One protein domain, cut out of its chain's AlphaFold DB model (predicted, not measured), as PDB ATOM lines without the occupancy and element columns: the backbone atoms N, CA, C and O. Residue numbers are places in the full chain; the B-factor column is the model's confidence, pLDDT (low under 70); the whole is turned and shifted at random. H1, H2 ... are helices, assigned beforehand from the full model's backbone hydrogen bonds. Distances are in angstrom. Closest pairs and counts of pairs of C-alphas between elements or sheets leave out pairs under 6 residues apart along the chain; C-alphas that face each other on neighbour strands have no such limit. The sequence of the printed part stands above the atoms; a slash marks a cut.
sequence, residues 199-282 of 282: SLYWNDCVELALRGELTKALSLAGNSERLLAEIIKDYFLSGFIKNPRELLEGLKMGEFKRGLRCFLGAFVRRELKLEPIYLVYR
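What this domain is: This is residues 199 to 282 of the 282 residues of an uncharacterized protein of Thermococcus sp. IRI35c (UniProt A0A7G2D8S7). H3 forms the core of a small helical body, with the hairpin of H1 and H2 packed on one side of it and the longest helix, H5, crossing it on the other. Short H4 packs on H2 at the periphery, and a tail without a named element, residues 269 to 282, runs from H5 back toward the side of H1. The printed part has 84 residues with five named helices, H1 to H5 in order, and no named strand; the class is all helix. It is compact, with a radius of gyration of the C-alphas of 11.6 A and spans of 33 by 26 by 26 A.

How they stand to each other: H1, residues 199 to 211, forms a helical hairpin with H2, residues 214 to 221, at a shallow tilt of 12 degrees; their closest C-alphas, Cys 205 and Ala 217, are 4.6 A apart. H2 is the hub, touching four helices. It forms another hairpin with H3, residues 225 to 237, whose Leu 227 has its C-alpha 6.2 A from that of Ala 221. H4, residues 244 to 250, touches H2, the closest C-alphas being Thr 215 and Gly 250, 5.0 A. H5, residues 254 to 268, is about perpendicular to H3 at 77 degrees and touches it closest at C-alphas 229 and 259, 4.1 A. H1 is apart from H4 and H5. In H1 to H5 every O i to N i+4 pair is within hydrogen-bond range.

Where its parts are: H1 begins at C-alpha 199 (311.525, 362.831, 381.958) and measures 18.3 A. H2 is 10.7 A, H3 18.0 A and H4 9.7 A long. H5, 21.3 A, ends at C-alpha 268 (334.265, 357.240, 392.124).

The domain as a whole: The farthest C-alphas, Arg 245 and Arg 282, are 35.4 A apart. The printed part has no cut and no long link. The model's pLDDT is under 70 for 24 residues, among them 237 to 242 and 270 to 282.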
ATOM      1  N   SER A 199     311.045 364.189 382.247       65.00
ATOM      2  CA  SER A 199     311.525 362.831 381.958       65.00
ATOM      3  C   SER A 199     311.532 362.514 380.459       65.00
ATOM      4  O   SER A 199     312.448 361.855 379.968       65.00
ATOM      5  N   LEU A 200     310.528 362.981 379.714       67.44
ATOM      6  CA  LEU A 200     310.442 362.843 378.258       67.44
ATOM      7  C   LEU A 200     311.573 363.607 377.568       67.44
ATOM      8  O   LEU A 200     312.253 363.053 376.711       67.44
ATOM      9  N   TYR A 201     311.826 364.840 378.002       71.62
ATOM     10  CA  TYR A 201     312.937 365.646 377.505       71.62
ATOM     11  C   TYR A 201     314.303 365.005 377.800       71.62
ATOM     12  O   TYR A 201     315.184 364.988 376.938       71.62
ATOM     13  N   TRP A 202     314.480 364.406 378.981       71.06
ATOM     14  CA  TRP A 202     315.705 363.669 379.303       71.06
ATOM     15  C   TRP A 202     315.860 362.446 378.398       71.06
ATOM     16  O   TRP A 202     316.931 362.252 377.828       71.06
ATOM     17  N   ASN A 203     314.793 361.662 378.199       67.75
ATOM     18  CA  ASN A 203     314.818 360.505 377.302       67.75
ATOM     19  C   ASN A 203     315.196 360.889 375.867       67.75
ATOM     20  O   ASN A 203     316.024 360.193 375.283       67.75
ATOM     21  N   ASP A 204     314.670 361.994 375.328       71.50
ATOM     22  CA  ASP A 204     315.044 362.480 373.991       71.50
ATOM     23  C   ASP A 204     316.556 362.713 373.883       71.50
ATOM     24  O   ASP A 204     317.200 362.282 372.925       71.50
ATOM     25  N   CYS A 205     317.141 363.374 374.888       71.25
ATOM     26  CA  CYS A 205     318.567 363.676 374.902       71.25
ATOM     27  C   CYS A 205     319.405 362.394 374.918       71.25
ATOM     28  O   CYS A 205     320.358 362.257 374.150       71.25
ATOM     29  N   VAL A 206     319.047 361.430 375.768       69.94
ATOM     30  CA  VAL A 206     319.799 360.177 375.852       69.94
ATOM     31  C   VAL A 206     319.577 359.335 374.585       69.94
ATOM     32  O   VAL A 206     320.522 358.754 374.059       69.94
ATOM     33  N   GLU A 207     318.358 359.264 374.036       71.81
ATOM     34  CA  GLU A 207     318.082 358.551 372.776       71.81
ATOM     35  C   GLU A 207     318.898 359.082 371.596       71.81
ATOM     36  O   GLU A 207     319.419 358.280 370.817       71.81
ATOM     37  N   LEU A 208     319.056 360.402 371.475       75.50
ATOM     38  CA  LEU A 208     319.941 361.009 370.475       75.50
ATOM     39  C   LEU A 208     321.378 360.493 370.630       75.50
ATOM     40  O   LEU A 208     321.996 360.062 369.653       75.50
ATOM     41  N   ALA A 209     321.878 360.428 371.866       72.81
ATOM     42  CA  ALA A 209     323.198 359.879 372.152       72.81
ATOM     43  C   ALA A 209     323.294 358.395 371.761       72.81
ATOM     44  O   ALA A 209     324.241 357.992 371.081       72.81
ATOM     45  N   LEU A 210     322.279 357.589 372.088       69.25
ATOM     46  CA  LEU A 210     322.207 356.196 371.648       69.25
ATOM     47  C   LEU A 210     322.109 356.046 370.129       69.25
ATOM     48  O   LEU A 210     322.523 355.008 369.622       69.25
ATOM     49  N   ARG A 211     321.582 357.009 369.375       71.94
ATOM     50  CA  ARG A 211     321.588 356.976 367.897       71.94
ATOM     51  C   ARG A 211     322.943 357.376 367.306       71.94
ATOM     52  O   ARG A 211     323.172 357.164 366.120       71.94
ATOM     53  N   GLY A 212     323.865 357.857 368.138       71.56
ATOM     54  CA  GLY A 212     325.183 358.335 367.733       71.56
ATOM     55  C   GLY A 212     325.251 359.848 367.515       71.56
ATOM     56  O   GLY A 212     326.324 360.326 367.168       71.56
ATOM     57  N   GLU A 213     324.163 360.591 367.751       84.25
ATOM     58  CA  GLU A 213     324.067 362.060 367.651       84.25
ATOM     59  C   GLU A 213     324.499 362.725 368.977       84.25
ATOM     60  O   GLU A 213     323.719 363.402 369.656       84.25
ATOM     61  N   LEU A 214     325.745 362.480 369.398       86.00
ATOM     62  CA  LEU A 214     326.252 362.895 370.712       86.00
ATOM     63  C   LEU A 214     326.284 364.420 370.882       86.00
ATOM     64  O   LEU A 214     325.879 364.931 371.926       86.00
ATOM     65  N   THR A 215     326.757 365.156 369.879       88.06
ATOM     66  CA  THR A 215     326.881 366.624 369.949       88.06
ATOM     67  C   THR A 215     325.525 367.302 370.141       88.06
ATOM     68  O   THR A 215     325.380 368.220 370.955       88.06
ATOM     69  N   LYS A 216     324.504 366.801 369.445       88.62
ATOM     70  CA  LYS A 216     323.121 367.269 369.544       88.62
ATOM     71  C   LYS A 216     322.504 366.943 370.899       88.62
ATOM     72  O   LYS A 216     321.874 367.817 371.486       88.62
ATOM     73  N   ALA A 217     322.732 365.738 371.424       86.56
ATOM     74  CA  ALA A 217     322.306 365.363 372.772       86.56
ATOM     75  C   ALA A 217     322.898 366.297 373.843       86.56
ATOM     76  O   ALA A 217     322.171 366.824 374.686       86.56
ATOM     77  N   LEU A 218     324.210 366.546 373.783       88.12
ATOM     78  CA  LEU A 218     324.919 367.412 374.733       88.12
ATOM     79  C   LEU A 218     324.467 368.871 374.637       88.12
ATOM     80  O   LEU A 218     324.252 369.509 375.663       88.12
ATOM     81  N   SER A 219     324.295 369.379 373.414       87.94
ATOM     82  CA  SER A 219     323.785 370.735 373.181       87.94
ATOM     83  C   SER A 219     322.375 370.891 373.738       87.94
ATOM     84  O   SER A 219     322.072 371.894 374.382       87.94
ATOM     85  N   LEU A 220     321.523 369.882 373.520       87.25
ATOM     86  CA  LEU A 220     320.145 369.893 373.986       87.25
ATOM     87  C   LEU A 220     320.084 369.913 375.512       87.25
ATOM     88  O   LEU A 220     319.305 370.689 376.042       87.25
ATOM     89  N   ALA A 221     320.932 369.148 376.208       84.12
ATOM     90  CA  ALA A 221     320.979 369.097 377.673       84.12
ATOM     91  C   ALA A 221     321.414 370.412 378.355       84.12
ATOM     92  O   ALA A 221     321.187 370.596 379.558       84.12
ATOM     93  N   GLY A 222     322.045 371.326 377.609       83.00
ATOM     94  CA  GLY A 222     322.432 372.651 378.083       83.00
ATOM     95  C   GLY A 222     323.343 372.607 379.312       83.00
ATOM     96  O   GLY A 222     324.458 372.093 379.268       83.00
ATOM     97  N   ASN A 223     322.880 373.176 380.428       84.88
ATOM     98  CA  ASN A 223     323.663 373.310 381.665       84.88
ATOM     99  C   ASN A 223     323.355 372.248 382.732       84.88
ATOM    100  O   ASN A 223     323.903 372.323 383.832       84.88
ATOM    101  N   SER A 224     322.498 371.265 382.444       83.88
ATOM    102  CA  SER A 224     322.178 370.209 383.408       83.88
ATOM    103  C   SER A 224     323.332 369.210 383.520       83.88
ATOM    104  O   SER A 224     323.430 368.260 382.745       83.88
ATOM    105  N   GLU A 225     324.214 369.395 384.508       83.88
ATOM    106  CA  GLU A 225     325.373 368.512 384.728       83.88
ATOM    107  C   GLU A 225     324.972 367.048 384.921       83.88
ATOM    108  O   GLU A 225     325.676 366.143 384.469       83.88
ATOM    109  N   ARG A 226     323.819 366.817 385.560       81.06
ATOM    110  CA  ARG A 226     323.259 365.481 385.756       81.06
ATOM    111  C   ARG A 226     322.859 364.847 384.425       81.06
ATOM    112  O   ARG A 226     323.236 363.710 384.178       81.06
ATOM    113  N   LEU A 227     322.152 365.567 383.556       79.69
ATOM    114  CA  LEU A 227     321.745 365.041 382.251       79.69
ATOM    115  C   LEU A 227     322.954 364.816 381.329       79.69
ATOM    116  O   LEU A 227     323.037 363.793 380.654       79.69
ATOM    117  N   LEU A 228     323.937 365.720 381.362       86.31
ATOM    118  CA  LEU A 228     325.193 365.581 380.620       86.31
ATOM    119  C   LEU A 228     325.987 364.333 381.037       86.31
ATOM    120  O   LEU A 228     326.506 363.619 380.178       86.31
ATOM    121  N   ALA A 229     326.076 364.054 382.341       84.56
ATOM    122  CA  ALA A 229     326.742 362.854 382.853       84.56
ATOM    123  C   ALA A 229     326.078 361.565 382.353       84.56
ATOM    124  O   ALA A 229     326.756 360.576 382.081       84.56
ATOM    125  N   GLU A 230     324.760 361.587 382.206       76.88
ATOM    126  CA  GLU A 230     323.957 360.420 381.855       76.88
ATOM    127  C   GLU A 230     323.951 360.158 380.349       76.88
ATOM    128  O   GLU A 230     324.107 359.017 379.924       76.88
ATOM    129  N   ILE A 231     323.932 361.216 379.536       82.50
ATOM    130  CA  ILE A 231     324.219 361.141 378.095       82.50
ATOM    131  C   ILE A 231     325.581 360.488 377.850       82.50
ATOM    132  O   ILE A 231     325.704 359.593 377.016       82.50
ATOM    133  N   ILE A 232     326.608 360.915 378.591       85.00
ATOM    134  CA  ILE A 232     327.965 360.370 378.471       85.00
ATOM    135  C   ILE A 232     328.004 358.916 378.923       85.00
ATOM    136  O   ILE A 232     328.549 358.074 378.207       85.00
ATOM    137  N   LYS A 233     327.393 358.610 380.072       81.38
ATOM    138  CA  LYS A 233     327.246 357.239 380.560       81.38
ATOM    139  C   LYS A 233     326.647 356.346 379.479       81.38
ATOM    140  O   LYS A 233     327.260 355.342 379.133       81.38
ATOM    141  N   ASP A 234     325.496 356.711 378.926       73.00
ATOM    142  CA  ASP A 234     324.746 355.851 378.008       73.00
ATOM    143  C   ASP A 234     325.396 355.755 376.623       73.00
ATOM    144  O   ASP A 234     325.392 354.681 376.012       73.00
ATOM    145  N   TYR A 235     326.064 356.818 376.169       75.19
ATOM    146  CA  TYR A 235     326.897 356.771 374.969       75.19
ATOM    147  C   TYR A 235     328.019 355.728 375.106       75.19
ATOM    148  O   TYR A 235     328.197 354.894 374.214       75.19
ATOM    149  N   PHE A 236     328.735 355.704 376.239       71.69
ATOM    150  CA  PHE A 236     329.852 354.775 376.464       71.69
ATOM    151  C   PHE A 236     329.425 353.366 376.915       71.69
ATOM    152  O   PHE A 236     330.041 352.388 376.486       71.69
ATOM    153  N   LEU A 237     328.363 353.225 377.718       62.53
ATOM    154  CA  LEU A 237     327.814 351.925 378.141       62.53
ATOM    155  C   LEU A 237     327.290 351.099 376.967       62.53
ATOM    156  O   LEU A 237     327.244 349.872 377.051       62.53
ATOM    157  N   SER A 238     326.936 351.743 375.854       56.19
ATOM    158  CA  SER A 238     326.568 351.035 374.627       56.19
ATOM    159  C   SER A 238     327.710 350.185 374.039       56.19
ATOM    160  O   SER A 238     327.467 349.386 373.134       56.19
ATOM    161  N   GLY A 239     328.943 350.316 374.556       43.34
ATOM    162  CA  GLY A 239     330.096 349.465 374.236       43.34
ATOM    163  C   GLY A 239     330.674 349.677 372.834       43.34
ATOM    164  O   GLY A 239     331.735 349.144 372.523       43.34
ATOM    165  N   PHE A 240     330.012 350.483 372.002       53.31
ATOM    166  CA  PHE A 240     330.433 350.833 370.654       53.31
ATOM    167  C   PHE A 240     330.352 352.344 370.468       53.31
ATOM    168  O   PHE A 240     329.284 352.940 370.596       53.31
ATOM    169  N   ILE A 241     331.471 352.962 370.081       63.31
ATOM    170  CA  ILE A 241     331.464 354.330 369.558       63.31
ATOM    171  C   ILE A 241     330.745 354.275 368.207       63.31
ATOM    172  O   ILE A 241     331.355 353.970 367.183       63.31
ATOM    173  N   LYS A 242     329.428 354.514 368.211       64.56
ATOM    174  CA  LYS A 242     328.583 354.389 367.012       64.56
ATOM    175  C   LYS A 242     329.016 355.324 365.889       64.56
ATOM    176  O   LYS A 242     328.930 354.958 364.723       64.56
ATOM    177  N   ASN A 243     329.498 356.512 366.247       72.75
ATOM    178  CA  ASN A 243     330.029 357.480 365.301       72.75
ATOM    179  C   ASN A 243     331.281 358.165 365.885       72.75
ATOM    180  O   ASN A 243     331.163 359.073 366.708       72.75
ATOM    181  N   PRO A 244     332.494 357.751 365.472       79.75
ATOM    182  CA  PRO A 244     333.740 358.328 365.976       79.75
ATOM    183  C   PRO A 244     333.898 359.826 365.703       79.75
ATOM    184  O   PRO A 244     334.544 360.516 366.489       79.75
ATOM    185  N   ARG A 245     333.307 360.349 364.619       83.44
ATOM    186  CA  ARG A 245     333.370 361.786 364.302       83.44
ATOM    187  C   ARG A 245     332.592 362.612 365.323       83.44
ATOM    188  O   ARG A 245     333.139 363.564 365.863       83.44
ATOM    189  N   GLU A 246     331.387 362.168 365.663       83.81
ATOM    190  CA  GLU A 246     330.549 362.773 366.710       83.81
ATOM    191  C   GLU A 246     331.226 362.750 368.082       83.81
ATOM    192  O   GLU A 246     331.133 363.712 368.840       83.81
ATOM    193  N   LEU A 247     331.975 361.689 368.398       84.31
ATOM    194  CA  LEU A 247     332.773 361.656 369.622       84.31
ATOM    195  C   LEU A 247     333.892 362.708 369.606       84.31
ATOM    196  O   LEU A 247     334.086 363.412 370.597       84.31
ATOM    197  N   LEU A 248     334.631 362.829 368.499       86.31
ATOM    198  CA  LEU A 248     335.711 363.814 368.362       86.31
ATOM    199  C   LEU A 248     335.196 365.256 368.414       86.31
ATOM    200  O   LEU A 248     335.873 366.129 368.960       86.31
ATOM    201  N   GLU A 249     334.018 365.511 367.854       87.62
ATOM    202  CA  GLU A 249     333.349 366.808 367.937       87.62
ATOM    203  C   GLU A 249     332.827 367.070 369.351       87.62
ATOM    204  O   GLU A 249     333.127 368.117 369.927       87.62
ATOM    205  N   GLY A 250     332.168 366.084 369.964       86.69
ATOM    206  CA  GLY A 250     331.699 366.146 371.347       86.69
ATOM    207  C   GLY A 250     332.828 366.449 372.332       86.69
ATOM    208  O   GLY A 250     332.689 367.341 373.162       86.69
ATOM    209  N   LEU A 251     333.997 365.812 372.195       88.44
ATOM    210  CA  LEU A 251     335.177 366.049 373.045       88.44
ATOM    211  C   LEU A 251     335.649 367.516 373.066       88.44
ATOM    212  O   LEU A 251     336.270 367.957 374.042       88.44
ATOM    213  N   LYS A 252     335.372 368.280 372.002       89.81
ATOM    214  CA  LYS A 252     335.714 369.707 371.914       89.81
ATOM    215  C   LYS A 252     334.711 370.594 372.658       89.81
ATOM    216  O   LYS A 252     335.073 371.715 373.017       89.81
ATOM    217  N   MET A 253     333.503 370.103 372.934       91.69
ATOM    218  CA  MET A 253     332.441 370.842 373.617       91.69
ATOM    219  C   MET A 253     332.696 370.968 375.128       91.69
ATOM    220  O   MET A 253     333.229 370.062 375.778       91.69
ATOM    221  N   GLY A 254     332.287 372.097 375.715       89.31
ATOM    222  CA  GLY A 254     332.382 372.320 377.163       89.31
ATOM    223  C   GLY A 254     331.433 371.409 377.947       89.31
ATOM    224  O   GLY A 254     331.786 370.891 379.005       89.31
ATOM    225  N   GLU A 255     330.257 371.158 377.381       90.94
ATOM    226  CA  GLU A 255     329.197 370.258 377.846       90.94
ATOM    227  C   GLU A 255     329.744 368.850 378.077       90.94
ATOM    228  O   GLU A 255     329.553 368.279 379.149       90.94
ATOM    229  N   PHE A 256     330.506 368.327 377.112       90.19
ATOM    230  CA  PHE A 256     331.116 367.006 377.220       90.19
ATOM    231  C   PHE A 256     332.079 366.929 378.405       90.19
ATOM    232  O   PHE A 256     332.012 366.007 379.213       90.19
ATOM    233  N   LYS A 257     332.972 367.916 378.554       91.12
ATOM    234  CA  LYS A 257     333.963 367.936 379.643       91.12
ATOM    235  C   LYS A 257     333.293 368.030 381.014       91.12
ATOM    236  O   LYS A 257     333.707 367.337 381.945       91.12
ATOM    237  N   ARG A 258     332.252 368.860 381.133       91.00
ATOM    238  CA  ARG A 258     331.444 368.995 382.356       91.00
ATOM    239  C   ARG A 258     330.726 367.693 382.692       91.00
ATOM    240  O   ARG A 258     330.877 367.189 383.805       91.00
ATOM    241  N   GLY A 259     330.023 367.113 381.722       88.94
ATOM    242  CA  GLY A 259     329.341 365.836 381.890       88.94
ATOM    243  C   GLY A 259     330.305 364.712 382.266       88.94
ATOM    244  O   GLY A 259     330.024 363.960 383.191       88.94
ATOM    245  N   LEU A 260     331.476 364.634 381.622       89.38
ATOM    246  CA  LEU A 260     332.472 363.595 381.889       89.38
ATOM    247  C   LEU A 260     333.030 363.726 383.306       89.38
ATOM    248  O   LEU A 260     333.155 362.732 384.016       89.38
ATOM    249  N   ARG A 261     333.324 364.954 383.748       89.25
ATOM    250  CA  ARG A 261     333.759 365.223 385.123       89.25
ATOM    251  C   ARG A 261     332.699 364.795 386.138       89.25
ATOM    252  O   ARG A 261     333.043 364.169 387.139       89.25
ATOM    253  N   CYS A 262     331.432 365.111 385.876       85.62
ATOM    254  CA  CYS A 262     330.317 364.741 386.746       85.62
ATOM    255  C   CYS A 262     330.109 363.215 386.782       85.62
ATOM    256  O   CYS A 262     330.036 362.630 387.864       85.62
ATOM    257  N   PHE A 263     330.141 362.559 385.619       85.88
ATOM    258  CA  PHE A 263     330.088 361.104 385.478       85.88
ATOM    259  C   PHE A 263     331.207 360.412 386.269       85.88
ATOM    260  O   PHE A 263     330.935 359.563 387.116       85.88
ATOM    261  N   LEU A 264     332.467 360.811 386.061       85.38
ATOM    262  CA  LEU A 264     333.610 360.240 386.778       85.38
ATOM    263  C   LEU A 264     333.510 360.474 388.292       85.38
ATOM    264  O   LEU A 264     333.807 359.570 389.072       85.38
ATOM    265  N   GLY A 265     333.042 361.650 388.720       83.81
ATOM    266  CA  GLY A 265     332.805 361.950 390.134       83.81
ATOM    267  C   GLY A 265     331.766 361.022 390.766       83.81
ATOM    268  O   GLY A 265     332.026 360.425 391.812       83.81
ATOM    269  N   ALA A 266     330.619 360.837 390.110       79.38
ATOM    270  CA  ALA A 266     329.584 359.901 390.554       79.38
ATOM    271  C   ALA A 266     330.072 358.438 390.540       79.38
ATOM    272  O   ALA A 266     329.653 357.630 391.373       79.38
ATOM    273  N   PHE A 267     330.987 358.094 389.627       76.12
ATOM    274  CA  PHE A 267     331.527 356.740 389.486       76.12
ATOM    275  C   PHE A 267     332.449 356.414 390.656       76.12
ATOM    276  O   PHE A 267     332.292 355.386 391.312       76.12
ATOM    277  N   VAL A 268     333.355 357.341 390.977       79.56
ATOM    278  CA  VAL A 268     334.265 357.240 392.124       79.56
ATOM    279  C   VAL A 268     333.490 357.141 393.439       79.56
ATOM    280  O   VAL A 268     333.849 356.338 394.300       79.56
ATOM    281  N   ARG A 269     332.386 357.886 393.581       77.00
ATOM    282  CA  ARG A 269     331.511 357.824 394.764       77.00
ATOM    283  C   ARG A 269     330.617 356.578 394.826       77.00
ATOM    284  O   ARG A 269     329.916 356.397 395.814       77.00
ATOM    285  N   ARG A 270     330.650 355.703 393.807       65.50
ATOM    286  CA  ARG A 270     329.757 354.532 393.659       65.50
ATOM    287  C   ARG A 270     328.265 354.895 393.683       65.50
ATOM    288  O   ARG A 270     327.420 354.068 394.009       65.50
ATOM    289  N   GLU A 271     327.944 356.131 393.323       67.38
ATOM    290  CA  GLU A 271     326.572 356.646 393.242       67.38
ATOM    291  C   GLU A 271     325.933 356.324 391.884       67.38
ATOM    292  O   GLU A 271     324.715 356.399 391.717       67.38
ATOM    293  N   LEU A 272     326.761 355.941 390.909       56.28
ATOM    294  CA  LEU A 272     326.332 355.583 389.569       56.28
ATOM    295  C   LEU A 272     325.627 354.229 389.548       56.28
ATOM    296  O   LEU A 272     326.229 353.173 389.744       56.28
ATOM    297  N   LYS A 273     324.341 354.262 389.205       57.12
ATOM    298  CA  LYS A 273     323.647 353.080 388.704       57.12
ATOM    299  C   LYS A 273     324.077 352.893 387.249       57.12
ATOM    300  O   LYS A 273     323.750 353.716 386.396       57.12
ATOM    301  N   LEU A 274     324.825 351.820 386.988       48.44
ATOM    302  CA  LEU A 274     325.272 351.408 385.645       48.44
ATOM    303  C   LEU A 274     324.122 350.901 384.756       48.44
ATOM    304  O   LEU A 274     324.345 350.495 383.624       48.44
ATOM    305  N   GLU A 275     322.893 350.916 385.265       45.44
ATOM    306  CA  GLU A 275     321.700 350.755 384.445       45.44
ATOM    307  C   GLU A 275     321.521 352.027 383.590       45.44
ATOM    308  O   GLU A 275     321.635 353.133 384.135       45.44
ATOM    309  N   PRO A 276     321.260 351.915 382.276       43.41
ATOM    310  CA  PRO A 276     320.993 353.079 381.433       43.41
ATOM    311  C   PRO A 276     319.885 353.978 382.015       43.41
ATOM    312  O   PRO A 276     318.981 353.431 382.656       43.41
ATOM    313  N   ILE A 277     319.875 355.317 381.810       44.69
ATOM    314  CA  ILE A 277     318.674 356.134 382.165       44.69
ATOM    315  C   ILE A 277     317.574 355.912 381.136       44.69
ATOM    316  O   ILE A 277     317.019 356.805 380.508       44.69
ATOM    317  N   TYR A 278     317.168 354.675 381.027       47.28
ATOM    318  CA  TYR A 278     315.959 354.318 380.351       47.28
ATOM    319  C   TYR A 278     315.169 353.547 381.371       47.28
ATOM    320  O   TYR A 278     315.271 352.328 381.403       47.28
ATOM    321  N   LEU A 279     314.475 354.317 382.226       40.50
ATOM    322  CA  LEU A 279     313.549 353.939 383.314       40.50
ATOM    323  C   LEU A 279     313.822 354.625 384.667       40.50
ATOM    324  O   LEU A 279     313.295 354.175 385.686       40.50
ATOM    325  N   VAL A 280     314.557 355.741 384.738       36.44
ATOM    326  CA  VAL A 280     314.608 356.502 386.003       36.44
ATOM    327  C   VAL A 280     313.346 357.346 386.135       36.44
ATOM    328  O   VAL A 280     313.330 358.508 385.774       36.44
ATOM    329  N   TYR A 281     312.271 356.720 386.598       32.03
ATOM    330  CA  TYR A 281     311.749 356.966 387.940       32.03
ATOM    331  C   TYR A 281     310.960 355.716 388.354       32.03
ATOM    332  O   TYR A 281     310.217 355.138 387.557       32.03
ATOM    333  N   ARG A 282     311.252 355.263 389.576       29.88
ATOM    334  CA  ARG A 282     310.581 354.158 390.272       29.88
ATOM    335  C   ARG A 282     309.093 354.417 390.453       29.88
ATOM    336  O   ARG A 282     308.742 355.606 390.578       29.88
TER     337      ARG A 282